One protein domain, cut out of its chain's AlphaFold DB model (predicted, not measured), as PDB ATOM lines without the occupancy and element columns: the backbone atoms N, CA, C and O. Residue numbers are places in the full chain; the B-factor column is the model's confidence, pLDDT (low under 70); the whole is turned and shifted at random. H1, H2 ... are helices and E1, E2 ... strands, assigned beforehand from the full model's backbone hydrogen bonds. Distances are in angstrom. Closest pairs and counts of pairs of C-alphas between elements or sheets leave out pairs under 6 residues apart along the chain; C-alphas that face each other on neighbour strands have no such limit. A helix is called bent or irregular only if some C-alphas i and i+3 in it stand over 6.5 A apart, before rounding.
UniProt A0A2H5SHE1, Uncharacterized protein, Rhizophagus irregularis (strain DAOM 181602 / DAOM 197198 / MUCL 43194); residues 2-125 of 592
ATOM      1  N   VAL A   2      25.056 -26.348  -5.710       56.19
ATOM      2  CA  VAL A   2      25.427 -26.612  -4.313       56.19
ATOM      3  C   VAL A   2      25.280 -28.117  -4.044       56.19
ATOM      4  O   VAL A   2      24.414 -28.756  -4.636       56.19
ATOM      5  N   ASN A   3      26.148 -28.708  -3.218       78.38
ATOM      6  CA  ASN A   3      26.125 -30.148  -2.927       78.38
ATOM      7  C   ASN A   3      24.815 -30.544  -2.209       78.38
ATOM      8  O   ASN A   3      24.371 -29.838  -1.306       78.38
ATOM      9  N   ARG A   4      24.222 -31.693  -2.569       76.44
ATOM     10  CA  ARG A   4      23.012 -32.257  -1.945       76.44
ATOM     11  C   ARG A   4      23.081 -32.308  -0.413       76.44
ATOM     12  O   ARG A   4      22.124 -31.902   0.234       76.44
ATOM     13  N   ILE A   5      24.220 -32.717   0.148       77.50
ATOM     14  CA  ILE A   5      24.450 -32.786   1.603       77.50
ATOM     15  C   ILE A   5      24.295 -31.401   2.239       77.50
ATOM     16  O   ILE A   5      23.716 -31.247   3.315       77.50
ATOM     17  N   TRP A   6      24.784 -30.370   1.551       77.69
ATOM     18  CA  TRP A   6      24.661 -28.996   2.014       77.69
ATOM     19  C   TRP A   6      23.196 -28.548   1.996       77.69
ATOM     20  O   TRP A   6      22.736 -27.964   2.969       77.69
ATOM     21  N   CYS A   7      22.429 -28.878   0.951       75.88
ATOM     22  CA  CYS A   7      20.994 -28.582   0.912       75.88
ATOM     23  C   CYS A   7      20.213 -29.327   2.008       75.88
ATOM     24  O   CYS A   7      19.429 -28.699   2.710       75.88
ATOM     25  N   GLU A   8      20.464 -30.624   2.208       82.00
ATOM     26  CA  GLU A   8      19.819 -31.429   3.259       82.00
ATOM     27  C   GLU A   8      20.134 -30.914   4.673       82.00
ATOM     28  O   GLU A   8      19.297 -31.017   5.566       82.00
ATOM     29  N   THR A   9      21.300 -30.292   4.871       81.06
ATOM     30  CA  THR A   9      21.684 -29.689   6.158       81.06
ATOM     31  C   THR A   9      21.114 -28.280   6.340       81.06
ATOM     32  O   THR A   9      20.607 -27.936   7.407       81.06
ATOM     33  N   VAL A  10      21.207 -27.433   5.312       83.00
ATOM     34  CA  VAL A  10      20.927 -25.993   5.425       83.00
ATOM     35  C   VAL A  10      19.445 -25.670   5.245       83.00
ATOM     36  O   VAL A  10      18.940 -24.782   5.931       83.00
ATOM     37  N   ILE A  11      18.721 -26.383   4.375       83.69
ATOM     38  CA  ILE A  11      17.297 -26.114   4.124       83.69
ATOM     39  C   ILE A  11      16.459 -26.219   5.406       83.69
ATOM     40  O   ILE A  11      15.740 -25.257   5.677       83.69
ATOM     41  N   PRO A  12      16.584 -27.268   6.244       85.69
ATOM     42  CA  PRO A  12      15.852 -27.333   7.507       85.69
ATOM     43  C   PRO A  12      16.155 -26.162   8.446       85.69
ATOM     44  O   PRO A  12      15.266 -25.700   9.148       85.69
ATOM     45  N   ILE A  13      17.393 -25.655   8.457       84.06
ATOM     46  CA  ILE A  13      17.791 -24.524   9.308       84.06
ATOM     47  C   ILE A  13      17.152 -23.227   8.807       84.06
ATOM     48  O   ILE A  13      16.547 -22.502   9.594       84.06
ATOM     49  N   LEU A  14      17.251 -22.948   7.502       82.38
ATOM     50  CA  LEU A  14      16.681 -21.742   6.895       82.38
ATOM     51  C   LEU A  14      15.150 -21.731   6.975       82.38
ATOM     52  O   LEU A  14      14.545 -20.686   7.202       82.38
ATOM     53  N   TRP A  15      14.521 -22.897   6.815       86.56
ATOM     54  CA  TRP A  15      13.067 -23.032   6.825       86.56
ATOM     55  C   TRP A  15      12.447 -23.133   8.216       86.56
ATOM     56  O   TRP A  15      11.226 -23.131   8.306       86.56
ATOM     57  N   ARG A  16      13.234 -23.102   9.303       88.12
ATOM     58  CA  ARG A  16      12.687 -22.896  10.659       88.12
ATOM     59  C   ARG A  16      11.947 -21.568  10.788       88.12
ATOM     60  O   ARG A  16      10.923 -21.508  11.468       88.12
ATOM     61  N   ASN A  17      12.460 -20.519  10.141       86.38
ATOM     62  CA  ASN A  17      11.836 -19.201  10.074       86.38
ATOM     63  C   ASN A  17      12.010 -18.603   8.666       86.38
ATOM     64  O   ASN A  17      12.900 -17.779   8.452       86.38
ATOM     65  N   PRO A  18      11.172 -18.990   7.692       82.69
ATOM     66  CA  PRO A  18      11.318 -18.520   6.315       82.69
ATOM     67  C   PRO A  18      10.945 -17.034   6.148       82.69
ATOM     68  O   PRO A  18      11.242 -16.435   5.115       82.69
ATOM     69  N   TRP A  19      10.337 -16.421   7.170       80.75
ATOM     70  CA  TRP A  19       9.804 -15.056   7.145       80.75
ATOM     71  C   TRP A  19      10.825 -13.984   7.541       80.75
ATOM     72  O   TRP A  19      10.562 -12.799   7.352       80.75
ATOM     73  N   CYS A  20      11.980 -14.361   8.101       70.75
ATOM     74  CA  CYS A  20      12.951 -13.403   8.647       70.75
ATOM     75  C   CYS A  20      13.795 -12.673   7.592       70.75
ATOM     76  O   CYS A  20      14.538 -11.752   7.928       70.75
ATOM     77  N   TYR A  21      13.702 -13.062   6.320       65.81
ATOM     78  CA  TYR A  21      14.503 -12.482   5.246       65.81
ATOM     79  C   TYR A  21      13.718 -11.371   4.536       65.81
ATOM     80  O   TYR A  21      12.888 -11.643   3.671       65.81
ATOM     81  N   SER A  22      14.017 -10.116   4.873       50.34
ATOM     82  CA  SER A  22      13.370  -8.877   4.405       50.34
ATOM     83  C   SER A  22      13.649  -8.505   2.935       50.34
ATOM     84  O   SER A  22      13.881  -7.348   2.597       50.34
ATOM     85  N   ILE A  23      13.632  -9.480   2.025       53.06
ATOM     86  CA  ILE A  23      13.975  -9.278   0.613       53.06
ATOM     87  C   ILE A  23      12.719  -9.433  -0.255       53.06
ATOM     88  O   ILE A  23      12.187 -10.533  -0.394       53.06
ATOM     89  N   ASN A  24      12.274  -8.341  -0.889       52.84
ATOM     90  CA  ASN A  24      11.026  -8.275  -1.669       52.84
ATOM     91  C   ASN A  24      10.910  -9.337  -2.784       52.84
ATOM     92  O   ASN A  24       9.836  -9.905  -2.969       52.84
ATOM     93  N   TYR A  25      12.002  -9.682  -3.481       51.81
ATOM     94  CA  TYR A  25      11.981 -10.694  -4.556       51.81
ATOM     95  C   TYR A  25      11.691 -12.121  -4.046       51.81
ATOM     96  O   TYR A  25      11.297 -12.983  -4.826       51.81
ATOM     97  N   LYS A  26      11.845 -12.383  -2.737       63.06
ATOM     98  CA  LYS A  26      11.566 -13.696  -2.131       63.06
ATOM     99  C   LYS A  26      10.081 -13.936  -1.864       63.06
ATOM    100  O   LYS A  26       9.693 -15.093  -1.732       63.06
ATOM    101  N   LYS A  27       9.242 -12.893  -1.799       75.81
ATOM    102  CA  LYS A  27       7.817 -13.061  -1.467       75.81
ATOM    103  C   LYS A  27       7.067 -13.871  -2.537       75.81
ATOM    104  O   LYS A  27       6.293 -14.750  -2.181       75.81
ATOM    105  N   ILE A  28       7.371 -13.667  -3.825       81.25
ATOM    106  CA  ILE A  28       6.809 -14.470  -4.933       81.25
ATOM    107  C   ILE A  28       7.270 -15.930  -4.839       81.25
ATOM    108  O   ILE A  28       6.477 -16.846  -5.035       81.25
ATOM    109  N   SER A  29       8.541 -16.172  -4.508       83.38
ATOM    110  CA  SER A  29       9.062 -17.534  -4.348       83.38
ATOM    111  C   SER A  29       8.420 -18.256  -3.161       83.38
ATOM    112  O   SER A  29       8.059 -19.420  -3.284       83.38
ATOM    113  N   LEU A  30       8.228 -17.568  -2.030       86.44
ATOM    114  CA  LEU A  30       7.509 -18.109  -0.875       86.44
ATOM    115  C   LEU A  30       6.044 -18.386  -1.216       86.44
ATOM    116  O   LEU A  30       5.558 -19.472  -0.915       86.44
ATOM    117  N   TYR A  31       5.376 -17.456  -1.903       87.38
ATOM    118  CA  TYR A  31       4.022 -17.660  -2.414       87.38
ATOM    119  C   TYR A  31       3.942 -18.912  -3.292       87.38
ATOM    120  O   TYR A  31       3.074 -19.763  -3.095       87.38
ATOM    121  N   SER A  32       4.889 -19.067  -4.221       87.69
ATOM    122  CA  SER A  32       4.939 -20.223  -5.108       87.69
ATOM    123  C   SER A  32       5.149 -21.529  -4.344       87.69
ATOM    124  O   SER A  32       4.441 -22.508  -4.572       87.69
ATOM    125  N   ILE A  33       6.068 -21.547  -3.377       89.44
ATOM    126  CA  ILE A  33       6.307 -22.732  -2.547       89.44
ATOM    127  C   ILE A  33       5.055 -23.091  -1.746       89.44
ATOM    128  O   ILE A  33       4.628 -24.238  -1.803       89.44
ATOM    129  N   ILE A  34       4.437 -22.129  -1.053       89.25
ATOM    130  CA  ILE A  34       3.239 -22.354  -0.228       89.25
ATOM    131  C   ILE A  34       2.077 -22.860  -1.088       89.25
ATOM    132  O   ILE A  34       1.460 -23.868  -0.759       89.25
ATOM    133  N   THR A  35       1.800 -22.214  -2.220       89.94
ATOM    134  CA  THR A  35       0.688 -22.614  -3.095       89.94
ATOM    135  C   THR A  35       0.932 -23.945  -3.812       89.94
ATOM    136  O   THR A  35      -0.024 -24.637  -4.165       89.94
ATOM    137  N   SER A  36       2.191 -24.376  -3.959       91.50
ATOM    138  CA  SER A  36       2.527 -25.701  -4.504       91.50
ATOM    139  C   SER A  36       1.999 -26.851  -3.641       91.50
ATOM    140  O   SER A  36       1.685 -27.908  -4.188       91.50
ATOM    141  N   TYR A  37       1.839 -26.632  -2.332       92.06
ATOM    142  CA  TYR A  37       1.295 -27.610  -1.385       92.06
ATOM    143  C   TYR A  37      -0.231 -27.768  -1.422       92.06
ATOM    144  O   TYR A  37      -0.746 -28.709  -0.817       92.06
ATOM    145  N   LEU A  38      -0.958 -26.866  -2.089       91.38
ATOM    146  CA  LEU A  38      -2.411 -26.981  -2.234       91.38
ATOM    147  C   LEU A  38      -2.762 -28.198  -3.106       91.38
ATOM    148  O   LEU A  38      -2.022 -28.531  -4.038       91.38
ATOM    149  N   SER A  39      -3.887 -28.858  -2.816       90.69
ATOM    150  CA  SER A  39      -4.375 -29.965  -3.647       90.69
ATOM    151  C   SER A  39      -4.815 -29.465  -5.023       90.69
ATOM    152  O   SER A  39      -5.171 -28.296  -5.180       90.69
ATOM    153  N   ASP A  40      -4.810 -30.346  -6.021       88.50
ATOM    154  CA  ASP A  40      -5.179 -29.967  -7.388       88.50
ATOM    155  C   ASP A  40      -6.634 -29.473  -7.477       88.50
ATOM    156  O   ASP A  40      -6.887 -28.477  -8.153       88.50
ATOM    157  N   ASP A  41      -7.554 -30.051  -6.692       89.19
ATOM    158  CA  ASP A  41      -8.948 -29.590  -6.587       89.19
ATOM    159  C   ASP A  41      -9.046 -28.142  -6.077       89.19
ATOM    160  O   ASP A  41      -9.784 -27.318  -6.625       89.19
ATOM    161  N   ILE A  42      -8.273 -27.808  -5.034       88.44
ATOM    162  CA  ILE A  42      -8.224 -26.451  -4.475       88.44
ATOM    163  C   ILE A  42      -7.608 -25.502  -5.504       88.44
ATOM    164  O   ILE A  42      -8.152 -24.427  -5.757       88.44
ATOM    165  N   LYS A  43      -6.507 -25.899  -6.153       88.44
ATOM    166  CA  LYS A  43      -5.863 -25.096  -7.202       88.44
ATOM    167  C   LYS A  43      -6.827 -24.812  -8.354       88.44
ATOM    168  O   LYS A  43      -6.896 -23.668  -8.806       88.44
ATOM    169  N   GLU A  44      -7.600 -25.799  -8.801       88.31
ATOM    170  CA  GLU A  44      -8.604 -25.621  -9.853       88.31
ATOM    171  C   GLU A  44      -9.713 -24.650  -9.413       88.31
ATOM    172  O   GLU A  44     -10.068 -23.731 -10.157       88.31
ATOM    173  N   LEU A  45     -10.227 -24.800  -8.187       86.75
ATOM    174  CA  LEU A  45     -11.267 -23.931  -7.631       86.75
ATOM    175  C   LEU A  45     -10.800 -22.475  -7.512       86.75
ATOM    176  O   LEU A  45     -11.534 -21.558  -7.896       86.75
ATOM    177  N   LEU A  46      -9.580 -22.254  -7.020       84.88
ATOM    178  CA  LEU A  46      -8.983 -20.924  -6.898       84.88
ATOM    179  C   LEU A  46      -8.710 -20.316  -8.285       84.88
ATOM    180  O   LEU A  46      -9.032 -19.149  -8.523       84.88
ATOM    181  N   THR A  47      -8.240 -21.120  -9.245       84.69
ATOM    182  CA  THR A  47      -8.001 -20.676 -10.632       84.69
ATOM    183  C   THR A  47      -9.302 -20.264 -11.329       84.69
ATOM    184  O   THR A  47      -9.341 -19.226 -11.991       84.69
ATOM    185  N   LYS A  48     -10.411 -20.999 -11.130       86.06
ATOM    186  CA  LYS A  48     -11.749 -20.612 -11.634       86.06
ATOM    187  C   LYS A  48     -12.200 -19.249 -11.106       86.06
ATOM    188  O   LYS A  48     -12.889 -18.512 -11.809       86.06
ATOM    189  N   ARG A  49     -11.778 -18.892  -9.892       79.62
ATOM    190  CA  ARG A  49     -12.029 -17.588  -9.259       79.62
ATOM    191  C   ARG A  49     -11.018 -16.508  -9.660       79.62
ATOM    192  O   ARG A  49     -11.065 -15.409  -9.112       79.62
ATOM    193  N   ARG A  50     -10.155 -16.790 -10.646       79.38
ATOM    194  CA  ARG A  50      -9.088 -15.913 -11.157       79.38
ATOM    195  C   ARG A  50      -8.000 -15.588 -10.124       79.38
ATOM    196  O   ARG A  50      -7.342 -14.562 -10.252       79.38
ATOM    197  N   ILE A  51      -7.792 -16.456  -9.132       78.88
ATOM    198  CA  ILE A  51      -6.661 -16.354  -8.200       78.88
ATOM    199  C   ILE A  51      -5.425 -16.958  -8.875       78.88
ATOM    200  O   ILE A  51      -5.469 -18.087  -9.368       78.88
ATOM    201  N   LEU A  52      -4.322 -16.207  -8.908       76.88
ATOM    202  CA  LEU A  52      -3.075 -16.648  -9.532       76.88
ATOM    203  C   LEU A  52      -2.373 -17.691  -8.655       76.88
ATOM    204  O   LEU A  52      -1.765 -17.331  -7.659       76.88
ATOM    205  N   ILE A  53      -2.379 -18.963  -9.049       78.88
ATOM    206  CA  ILE A  53      -1.604 -20.015  -8.378       78.88
ATOM    207  C   ILE A  53      -0.285 -20.240  -9.118       78.88
ATOM    208  O   ILE A  53      -0.278 -20.567 -10.304       78.88
ATOM    209  N   ILE A  54       0.842 -20.103  -8.413       77.88
ATOM    210  CA  ILE A  54       2.184 -20.303  -8.977       77.88
ATOM    211  C   ILE A  54       2.761 -21.602  -8.409       77.88
ATOM    212  O   ILE A  54       3.417 -21.602  -7.375       77.88
ATOM    213  N   GLY A  55       2.524 -22.730  -9.071       72.69
ATOM    214  CA  GLY A  55       3.068 -24.021  -8.641       72.69
ATOM    215  C   GLY A  55       4.489 -24.278  -9.153       72.69
ATOM    216  O   GLY A  55       4.799 -23.974 -10.302       72.69
ATOM    217  N   GLN A  56       5.331 -24.902  -8.331       77.94
ATOM    218  CA  GLN A  56       6.604 -25.496  -8.741       77.94
ATOM    219  C   GLN A  56       6.801 -26.870  -8.088       77.94
ATOM    220  O   GLN A  56       6.259 -27.153  -7.019       77.94
ATOM    221  N   SER A  57       7.607 -27.734  -8.707       84.88
ATOM    222  CA  SER A  57       8.010 -28.995  -8.080       84.88
ATOM    223  C   SER A  57       8.858 -28.713  -6.839       84.88
ATOM    224  O   SER A  57       9.878 -28.023  -6.926       84.88
ATOM    225  N   LEU A  58       8.459 -29.258  -5.693       86.62
ATOM    226  CA  LEU A  58       9.179 -29.069  -4.438       86.62
ATOM    227  C   LEU A  58      10.281 -30.120  -4.289       86.62
ATOM    228  O   LEU A  58      10.021 -31.317  -4.354       86.62
ATOM    229  N   ALA A  59      11.512 -29.663  -4.061       86.44
ATOM    230  CA  ALA A  59      12.651 -30.548  -3.812       86.44
ATOM    231  C   ALA A  59      12.700 -31.079  -2.365       86.44
ATOM    232  O   ALA A  59      13.357 -32.081  -2.099       86.44
ATOM    233  N   PHE A  60      12.021 -30.401  -1.437       87.38
ATOM    234  CA  PHE A  60      11.978 -30.728  -0.014       87.38
ATOM    235  C   PHE A  60      10.565 -30.528   0.527       87.38
ATOM    236  O   PHE A  60       9.803 -29.720  -0.009       87.38
ATOM    237  N   ASP A  61      10.249 -31.186   1.643       90.44
ATOM    238  CA  ASP A  61       9.071 -30.837   2.435       90.44
ATOM    239  C   ASP A  61       9.360 -29.630   3.346       90.44
ATOM    240  O   ASP A  61       9.472 -29.736   4.564       90.44
ATOM    241  N   TYR A  62       9.521 -28.463   2.730       91.31
ATOM    242  CA  TYR A  62       9.804 -27.186   3.376       91.31
ATOM    243  C   TYR A  62       8.924 -26.860   4.597       91.31
ATOM    244  O   TYR A  62       9.455 -26.446   5.628       91.31
ATOM    245  N   LEU A  63       7.600 -27.053   4.514       91.56
ATOM    246  CA  LEU A  63       6.681 -26.714   5.611       91.56
ATOM    247  C   LEU A  63       6.846 -27.624   6.834       91.56
ATOM    248  O   LEU A  63       6.583 -27.178   7.948       91.56
ATOM    249  N   SER A  64       7.359 -28.846   6.661       93.06
ATOM    250  CA  SER A  64       7.674 -29.733   7.790       93.06
ATOM    251  C   SER A  64       8.794 -29.196   8.692       93.06
ATOM    252  O   SER A  64       8.877 -29.563   9.862       93.06
ATOM    253  N   PHE A  65       9.637 -28.294   8.179       91.56
ATOM    254  CA  PHE A  65      10.697 -27.642   8.950       91.56
ATOM    255  C   PHE A  65      10.256 -26.323   9.596       91.56
ATOM    256  O   PHE A  65      10.982 -25.782  10.431       91.56
ATOM    257  N   CYS A  66       9.087 -25.802   9.216       92.12
ATOM    258  CA  CYS A  66       8.610 -24.496   9.644       92.12
ATOM    259  C   CYS A  66       8.097 -24.532  11.087       92.12
ATOM    260  O   CYS A  66       7.192 -25.292  11.426       92.12
ATOM    261  N   MET A  67       8.679 -23.680  11.934       93.12
ATOM    262  CA  MET A  67       8.318 -23.542  13.353       93.12
ATOM    263  C   MET A  67       7.806 -22.140  13.696       93.12
ATOM    264  O   MET A  67       7.483 -21.859  14.852       93.12
ATOM    265  N   ASN A  68       7.763 -21.242  12.713       91.94
ATOM    266  CA  ASN A  68       7.368 -19.851  12.874       91.94
ATOM    267  C   ASN A  68       6.148 -19.568  11.997       91.94
ATOM    268  O   ASN A  68       6.132 -19.967  10.836       91.94
ATOM    269  N   ILE A  69       5.152 -18.861  12.515       92.62
ATOM    270  CA  ILE A  69       4.064 -18.296  11.716       92.62
ATOM    271  C   ILE A  69       4.019 -16.796  11.979       92.62
ATOM    272  O   ILE A  69       3.842 -16.365  13.115       92.62
ATOM    273  N   ASN A  70       4.148 -16.000  10.921       92.31
ATOM    274  CA  ASN A  70       3.983 -14.556  10.991       92.31
ATOM    275  C   ASN A  70       2.810 -14.134  10.110       92.31
ATOM    276  O   ASN A  70       2.961 -14.051   8.892       92.31
ATOM    277  N   ILE A  71       1.658 -13.886  10.737       92.38
ATOM    278  CA  ILE A  71       0.393 -13.624  10.041       92.38
ATOM    279  C   ILE A  71       0.529 -12.400   9.134       92.38
ATOM    280  O   ILE A  71       0.217 -12.481   7.956       92.38
ATOM    281  N   LYS A  72       1.124 -11.306   9.623       88.94
ATOM    282  CA  LYS A  72       1.344 -10.096   8.816       88.94
ATOM    283  C   LYS A  72       2.167 -10.368   7.550       88.94
ATOM    284  O   LYS A  72       1.806  -9.924   6.466       88.94
ATOM    285  N   VAL A  73       3.277 -11.099   7.671       88.88
ATOM    286  CA  VAL A  73       4.146 -11.413   6.520       88.88
ATOM    287  C   VAL A  73       3.470 -12.392   5.560       88.88
ATOM    288  O   VAL A  73       3.636 -12.274   4.348       88.88
ATOM    289  N   ILE A  74       2.721 -13.361   6.079       89.62
ATOM    290  CA  ILE A  74       1.986 -14.322   5.256       89.62
ATOM    291  C   ILE A  74       0.846 -13.613   4.522       89.62
ATOM    292  O   ILE A  74       0.719 -13.797   3.318       89.62
ATOM    293  N   ASP A  75       0.093 -12.738   5.185       88.62
ATOM    294  CA  ASP A  75      -0.954 -11.922   4.564       88.62
ATOM    295  C   ASP A  75      -0.382 -11.029   3.452       88.62
ATOM    296  O   ASP A  75      -0.946 -10.969   2.359       88.62
ATOM    297  N   ASP A  76       0.787 -10.417   3.671       86.56
ATOM    298  CA  ASP A  76       1.543  -9.691   2.642       86.56
ATOM    299  C   ASP A  76       1.911 -10.581   1.437       86.56
ATOM    300  O   ASP A  76       1.894 -10.125   0.294       86.56
ATOM    301  N   ILE A  77       2.298 -11.839   1.679       86.25
ATOM    302  CA  ILE A  77       2.643 -12.817   0.634       86.25
ATOM    303  C   ILE A  77       1.386 -13.238  -0.132       86.25
ATOM    304  O   ILE A  77       1.405 -13.292  -1.358       86.25
ATOM    305  N   ILE A  78       0.287 -13.505   0.571       85.94
ATOM    306  CA  ILE A  78      -1.009 -13.869  -0.012       85.94
ATOM    307  C   ILE A  78      -1.547 -12.731  -0.876       85.94
ATOM    308  O   ILE A  78      -2.058 -12.975  -1.970       85.94
ATOM    309  N   SER A  79      -1.349 -11.489  -0.431       83.94
ATOM    310  CA  SER A  79      -1.748 -10.282  -1.157       83.94
ATOM    311  C   SER A  79      -1.073 -10.153  -2.528       83.94
ATOM    312  O   SER A  79      -1.581  -9.424  -3.369       83.94
ATOM    313  N   ILE A  80       0.023 -10.873  -2.811       78.12
ATOM    314  CA  ILE A  80       0.647 -10.914  -4.150       78.12
ATOM    315  C   ILE A  80      -0.272 -11.569  -5.179       78.12
ATOM    316  O   ILE A  80      -0.292 -11.154  -6.336       78.12
ATOM    317  N   GLY A  81      -1.056 -12.566  -4.766       65.31
ATOM    318  CA  GLY A  81      -1.993 -13.283  -5.632       65.31
ATOM    319  C   GLY A  81      -3.251 -12.492  -6.007       65.31
ATOM    320  O   GLY A  81      -4.209 -13.129  -6.432       65.31
ATOM    321  N   LEU A  82      -3.250 -11.161  -5.800       65.44
ATOM    322  CA  LEU A  82      -4.341 -10.178  -5.923       65.44
ATOM    323  C   LEU A  82      -5.607 -10.663  -6.650       65.44
ATOM    324  O   LEU A  82      -5.532 -11.054  -7.812       65.44
ATOM    325  N   LEU A  83      -6.772 -10.472  -6.002       65.56
ATOM    326  CA  LEU A  83      -7.929  -9.694  -6.503       65.56
ATOM    327  C   LEU A  83      -9.152  -9.842  -5.571       65.56
ATOM    328  O   LEU A  83      -9.735 -10.917  -5.498       65.56
ATOM    329  N   SER A  84      -9.610  -8.732  -4.972       75.81
ATOM    330  CA  SER A  84     -10.725  -8.584  -4.002       75.81
ATOM    331  C   SER A  84     -10.483  -9.163  -2.598       75.81
ATOM    332  O   SER A  84      -9.916 -10.245  -2.451       75.81
ATOM    333  N   GLU A  85     -10.974  -8.460  -1.569       77.75
ATOM    334  CA  GLU A  85     -10.898  -8.872  -0.153       77.75
ATOM    335  C   GLU A  85     -11.472 -10.278   0.076       77.75
ATOM    336  O   GLU A  85     -10.929 -11.076   0.836       77.75
ATOM    337  N   TYR A  86     -12.539 -10.625  -0.649       81.62
ATOM    338  CA  TYR A  86     -13.198 -11.921  -0.522       81.62
ATOM    339  C   TYR A  86     -12.332 -13.095  -1.009       81.62
ATOM    340  O   TYR A  86     -12.244 -14.125  -0.343       81.62
ATOM    341  N   ASN A  87     -11.658 -12.960  -2.152       82.00
ATOM    342  CA  ASN A  87     -10.758 -14.015  -2.634       82.00
ATOM    343  C   ASN A  87      -9.496 -14.121  -1.777       82.00
ATOM    344  O   ASN A  87      -8.975 -15.222  -1.603       82.00
ATOM    345  N   GLN A  88      -9.017 -12.996  -1.239       83.38
ATOM    346  CA  GLN A  88      -7.919 -12.996  -0.281       83.38
ATOM    347  C   GLN A  88      -8.289 -13.812   0.958       83.38
ATOM    348  O   GLN A  88      -7.521 -14.688   1.340       83.38
ATOM    349  N   PHE A  89      -9.484 -13.599   1.511       85.94
ATOM    350  CA  PHE A  89      -9.989 -14.381   2.638       85.94
ATOM    351  C   PHE A  89     -10.041 -15.886   2.330       85.94
ATOM    352  O   PHE A  89      -9.541 -16.693   3.107       85.94
ATOM    353  N   LEU A  90     -10.573 -16.282   1.168       86.19
ATOM    354  CA  LEU A  90     -10.614 -17.697   0.772       86.19
ATOM    355  C   LEU A  90      -9.217 -18.315   0.664       86.19
ATOM    356  O   LEU A  90      -8.998 -19.446   1.088       86.19
ATOM    357  N   LEU A  91      -8.264 -17.577   0.096       87.75
ATOM    358  CA  LEU A  91      -6.893 -18.052  -0.018       87.75
ATOM    359  C   LEU A  91      -6.195 -18.116   1.353       87.75
ATOM    360  O   LEU A  91      -5.415 -19.038   1.588       87.75
ATOM    361  N   GLN A  92      -6.491 -17.178   2.259       90.50
ATOM    362  CA  GLN A  92      -6.035 -17.221   3.650       90.50
ATOM    363  C   GLN A  92      -6.534 -18.488   4.350       90.50
ATOM    364  O   GLN A  92      -5.711 -19.207   4.913       90.50
ATOM    365  N   GLU A  93      -7.827 -18.808   4.260       89.56
ATOM    366  CA  GLU A  93      -8.407 -20.019   4.859       89.56
ATOM    367  C   GLU A  93      -7.652 -21.289   4.438       89.56
ATOM    368  O   GLU A  93      -7.213 -22.070   5.288       89.56
ATOM    369  N   GLU A  94      -7.413 -21.468   3.135       91.50
ATOM    370  CA  GLU A  94      -6.703 -22.646   2.623       91.50
ATOM    371  C   GLU A  94      -5.233 -22.679   3.062       91.50
ATOM    372  O   GLU A  94      -4.719 -23.723   3.476       91.50
ATOM    373  N   ILE A  95      -4.540 -21.537   3.014       92.19
ATOM    374  CA  ILE A  95      -3.118 -21.460   3.367       92.19
ATOM    375  C   ILE A  95      -2.903 -21.649   4.868       92.19
ATOM    376  O   ILE A  95      -2.022 -22.416   5.253       92.19
ATOM    377  N   TYR A  96      -3.682 -21.007   5.737       93.62
ATOM    378  CA  TYR A  96      -3.517 -21.176   7.181       93.62
ATOM    379  C   TYR A  96      -3.942 -22.573   7.642       93.62
ATOM    380  O   TYR A  96      -3.232 -23.177   8.448       93.62
ATOM    381  N   SER A  97      -5.012 -23.139   7.072       92.88
ATOM    382  CA  SER A  97      -5.389 -24.546   7.283       92.88
ATOM    383  C   SER A  97      -4.247 -25.491   6.898       92.88
ATOM    384  O   SER A  97      -3.876 -26.381   7.670       92.88
ATOM    385  N   LEU A  98      -3.612 -25.259   5.745       93.06
ATOM    386  CA  LEU A  98      -2.438 -26.008   5.306       93.06
ATOM    387  C   LEU A  98      -1.258 -25.854   6.278       93.06
ATOM    388  O   LEU A  98      -0.649 -26.858   6.655       93.06
ATOM    389  N   LEU A  99      -0.928 -24.625   6.683       92.56
ATOM    390  CA  LEU A  99       0.193 -24.337   7.578       92.56
ATOM    391  C   LEU A  99       0.019 -25.031   8.930       92.56
ATOM    392  O   LEU A  99       0.928 -25.724   9.377       92.56
ATOM    393  N   VAL A 100      -1.153 -24.927   9.559       91.62
ATOM    394  CA  VAL A 100      -1.421 -25.594  10.846       91.62
ATOM    395  C   VAL A 100      -1.367 -27.122  10.704       91.62
ATOM    396  O   VAL A 100      -0.882 -27.822  11.597       91.62
ATOM    397  N   LYS A 101      -1.801 -27.677   9.569       90.38
ATOM    398  CA  LYS A 101      -1.729 -29.126   9.330       90.38
ATOM    399  C   LYS A 101      -0.299 -29.620   9.119       90.38
ATOM    400  O   LYS A 101       0.052 -30.670   9.661       90.38
ATOM    401  N   LYS A 102       0.508 -28.893   8.337       91.19
ATOM    402  CA  LYS A 102       1.845 -29.317   7.887       91.19
ATOM    403  C   LYS A 102       2.978 -28.949   8.840       91.19
ATOM    404  O   LYS A 102       3.934 -29.715   8.934       91.19
ATOM    405  N   CYS A 103       2.883 -27.827   9.546       91.44
ATOM    406  CA  CYS A 103       3.896 -27.433  10.520       91.44
ATOM    407  C   CYS A 103       3.782 -28.333  11.767       91.44
ATOM    408  O   CYS A 103       2.699 -28.420  12.353       91.44
ATOM    409  N   PRO A 104       4.858 -29.017  12.199       80.94
ATOM    410  CA  PRO A 104       4.781 -29.997  13.281       80.94
ATOM    411  C   PRO A 104       4.500 -29.344  14.641       80.94
ATOM    412  O   PRO A 104       3.570 -29.752  15.338       80.94
ATOM    413  N   GLU A 105       5.264 -28.308  14.994       85.38
ATOM    414  CA  GLU A 105       5.136 -27.540  16.234       85.38
ATOM    415  C   GLU A 105       5.404 -26.062  15.949       85.38
ATOM    416  O   GLU A 105       6.483 -25.694  15.474       85.38
ATOM    417  N   ILE A 106       4.434 -25.201  16.254       92.12
ATOM    418  CA  ILE A 106       4.588 -23.755  16.092       92.12
ATOM    419  C   ILE A 106       5.210 -23.220  17.381       92.12
ATOM    420  O   ILE A 106       4.557 -23.150  18.420       92.12
ATOM    421  N   LYS A 107       6.492 -22.858  17.323       94.44
ATOM    422  CA  LYS A 107       7.239 -22.296  18.459       94.44
ATOM    423  C   LYS A 107       7.172 -20.778  18.518       94.44
ATOM    424  O   LYS A 107       7.245 -20.224  19.613       94.44
ATOM    425  N   TYR A 108       7.005 -20.130  17.370       94.56
ATOM    426  CA  TYR A 108       6.990 -18.678  17.236       94.56
ATOM    427  C   TYR A 108       5.737 -18.256  16.479       94.56
ATOM    428  O   TYR A 108       5.495 -18.737  15.371       94.56
ATOM    429  N   LEU A 109       4.958 -17.349  17.053       95.31
ATOM    430  CA  LEU A 109       3.737 -16.855  16.437       95.31
ATOM    431  C   LEU A 109       3.701 -15.329  16.499       95.31
ATOM    432  O   LEU A 109       3.829 -14.737  17.565       95.31
ATOM    433  N   ASN A 110       3.493 -14.688  15.357       95.00
ATOM    434  CA  ASN A 110       3.136 -13.279  15.280       95.00
ATOM    435  C   ASN A 110       1.707 -13.175  14.743       95.00
ATOM    436  O   ASN A 110       1.456 -13.568  13.605       95.00
ATOM    437  N   ILE A 111       0.800 -12.652  15.570       94.69
ATOM    438  CA  ILE A 111      -0.633 -12.538  15.272       94.69
ATOM    439  C   ILE A 111      -1.064 -11.140  14.802       94.69
ATOM    440  O   ILE A 111      -2.256 -10.893  14.700       94.69
ATOM    441  N   CYS A 112      -0.134 -10.223  14.509       89.00
ATOM    442  CA  CYS A 112      -0.412  -8.831  14.110       89.00
ATOM    443  C   CYS A 112      -0.963  -8.679  12.669       89.00
ATOM    444  O   CYS A 112      -0.509  -7.805  11.924       89.00
ATOM    445  N   GLY A 113      -1.891  -9.536  12.249       81.00
ATOM    446  CA  GLY A 113      -2.532  -9.510  10.932       81.00
ATOM    447  C   GLY A 113      -4.033  -9.769  11.030       81.00
ATOM    448  O   GLY A 113      -4.617  -9.593  12.097       81.00
ATOM    449  N   THR A 114      -4.672 -10.150   9.925       77.19
ATOM    450  CA  THR A 114      -6.145 -10.222   9.883       77.19
ATOM    451  C   THR A 114      -6.700 -11.604  10.208       77.19
ATOM    452  O   THR A 114      -7.886 -11.728  10.499       77.19
ATOM    453  N   TYR A 115      -5.868 -12.645  10.138       83.62
ATOM    454  CA  TYR A 115      -6.328 -14.023  10.250       83.62
ATOM    455  C   TYR A 115      -6.357 -14.549  11.690       83.62
ATOM    456  O   TYR A 115      -5.378 -14.452  12.430       83.62
ATOM    457  N   GLU A 116      -7.452 -15.203  12.075       88.31
ATOM    458  CA  GLU A 116      -7.643 -15.732  13.426       88.31
ATOM    459  C   GLU A 116      -7.268 -17.228  13.529       88.31
ATOM    460  O   GLU A 116      -8.121 -18.107  13.669       88.31
ATOM    461  N   ILE A 117      -5.964 -17.536  13.516       90.31
ATOM    462  CA  ILE A 117      -5.443 -18.921  13.431       90.31
ATOM    463  C   ILE A 117      -5.936 -19.865  14.546       90.31
ATOM    464  O   ILE A 117      -5.984 -21.080  14.367       90.31
ATOM    465  N   VAL A 118      -6.319 -19.322  15.700       88.94
ATOM    466  CA  VAL A 118      -6.719 -20.078  16.903       88.94
ATOM    467  C   VAL A 118      -8.043 -20.825  16.738       88.94
ATOM    468  O   VAL A 118      -8.312 -21.760  17.493       88.94
ATOM    469  N   TYR A 119      -8.877 -20.439  15.772       89.50
ATOM    470  CA  TYR A 119     -10.156 -21.107  15.520       89.50
ATOM    471  C   TYR A 119     -10.039 -22.333  14.604       89.50
ATOM    472  O   TYR A 119     -11.021 -23.060  14.454       89.50
ATOM    473  N   LEU A 120      -8.857 -22.604  14.036       89.75
ATOM    474  CA  LEU A 120      -8.644 -23.788  13.207       89.75
ATOM    475  C   LEU A 120      -8.669 -25.084  14.048       89.75
ATOM    476  O   LEU A 120      -8.156 -25.088  15.171       89.75
ATOM    477  N   PRO A 121      -9.210 -26.204  13.523       85.56
ATOM    478  CA  PRO A 121      -9.414 -27.435  14.297       85.56
ATOM    479  C   PRO A 121      -8.137 -27.991  14.947       85.56
ATOM    480  O   PRO A 121      -8.156 -28.424  16.099       85.56
ATOM    481  N   GLU A 122      -7.010 -27.947  14.236       87.38
ATOM    482  CA  GLU A 122      -5.720 -28.463  14.698       87.38
ATOM    483  C   GLU A 122      -4.887 -27.427  15.475       87.38
ATOM    484  O   GLU A 122      -3.835 -27.767  16.023       87.38
ATOM    485  N   ALA A 123      -5.346 -26.171  15.575       88.19
ATOM    486  CA  ALA A 123      -4.571 -25.080  16.167       88.19
ATOM    487  C   ALA A 123      -4.191 -25.357  17.620       88.19
ATOM    488  O   ALA A 123      -3.057 -25.105  18.013       88.19
ATOM    489  N   LYS A 124      -5.106 -25.938  18.407       90.00
ATOM    490  CA  LYS A 124      -4.850 -26.263  19.815       90.00
ATOM    491  C   LYS A 124      -3.582 -27.108  19.977       90.00
ATOM    492  O   LYS A 124      -2.662 -26.696  20.673       90.00
ATOM    493  N   VAL A 125      -3.502 -28.237  19.272       90.00
ATOM    494  CA  VAL A 125      -2.365 -29.171  19.368       90.00
ATOM    495  C   VAL A 125      -1.066 -28.510  18.904       90.00
ATOM    496  O   VAL A 125      -0.012 -28.725  19.495       90.00
TER     497      VAL A 125
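What this domain is: This is residues 2 to 125 of the 592 residues of an uncharacterized protein of Rhizophagus irregularis (strain DAOM 181602 / DAOM 197198 / MUCL 43194) (UniProt A0A2H5SHE1). Helices H5 and H6 meet as a V, with H2 crossing H5 and H3 beside H6; on one side of this helical body E1 and E2 form a very small sheet. H1 reaches away at one end of the longest axis, and the short H4 is the one helix it touches. The printed part has 124 residues with six named helices and two named strands, in the order H1 H2 H3 H4 E1 H5 H6 E2; the sheet's order is E1, E2, parallel, and the class is mostly helix. It is compact, with a radius of gyration of the C-alphas of 14.3 A and spans of 42 by 30 by 27 A.

How they stand to each other: E1, residues 68 to 70, and E2, residues 108 to 110, are parallel neighbours at 3 degrees; N 69 and O 108 are 2.9 A apart, and N 110 and O 69 2.8 A, both within hydrogen-bond range. Between them come H5, residues 71 to 81, and H6, residues 85 to 102, in a strand-helix-strand unit, two parallel neighbour strands with helices between, whose crossover is right-handed. H5 and H6 touch at a steep tilt of 57 degrees, opposite ways, H6 with residues 88 to 92 alone; the closest C-alphas are those of Ser 79 and Gln 88, 6.8 A. H2, residues 26 to 36, touches H5 about perpendicular at 81 degrees, closest at the C-alphas of Lys 27 and Ile 77, 5.6 A. H3, residues 40 to 48, is close to H6 but not clearly touching, at a shallow tilt of 12 degrees, opposite ways; the closest C-alphas, of Leu 46 and Leu 91, are 7.7 A apart. H4, residues 62 to 65, only just touches H6, with 3 pairs of C-alphas within 8 A; H6 does so with residues 99 to 102 alone, and the closest C-alphas are those of Ser 64 and Lys 102, 5.8 A. H1, residues 4 to 14, touches H4, closest at the C-alphas of Pro 12 and Phe 65, 5.4 A; H1 and H6 are apart. Every O i to N i+4 pair is within hydrogen-bond range in H2, H3 and H6; in H1 and in H5 it is 5 of 7, and H4 is too short for such a pair.

Where its parts are: H6 is the longest helix, 25.4 A from C-alpha 85 at (-10.898, -8.872, -0.153) to C-alpha 102 at (1.845, -29.317, 7.887). H5 measures 15.9 A, H2 15.2 A, H1 15.1 A and H3 12.2 A. H1 begins at C-alpha 4 (23.012, -32.257, -1.945), and E2 ends at C-alpha 110 (3.136, -13.279, 15.280).

The domain as a whole: The two C-alphas farthest apart, of Asn 3 and Tyr 86, are 43.4 A apart. The printed part has no cut. The links H1 to H2 and H3 to H4 are long, and residues 111 to 125 hold no named element. The mean pLDDT of the printed part is 84.2; residue 2, residues 21 to 26, of which 26 belongs to H2, and residues 81 to 83, of which 81 belongs to H5, are under 70.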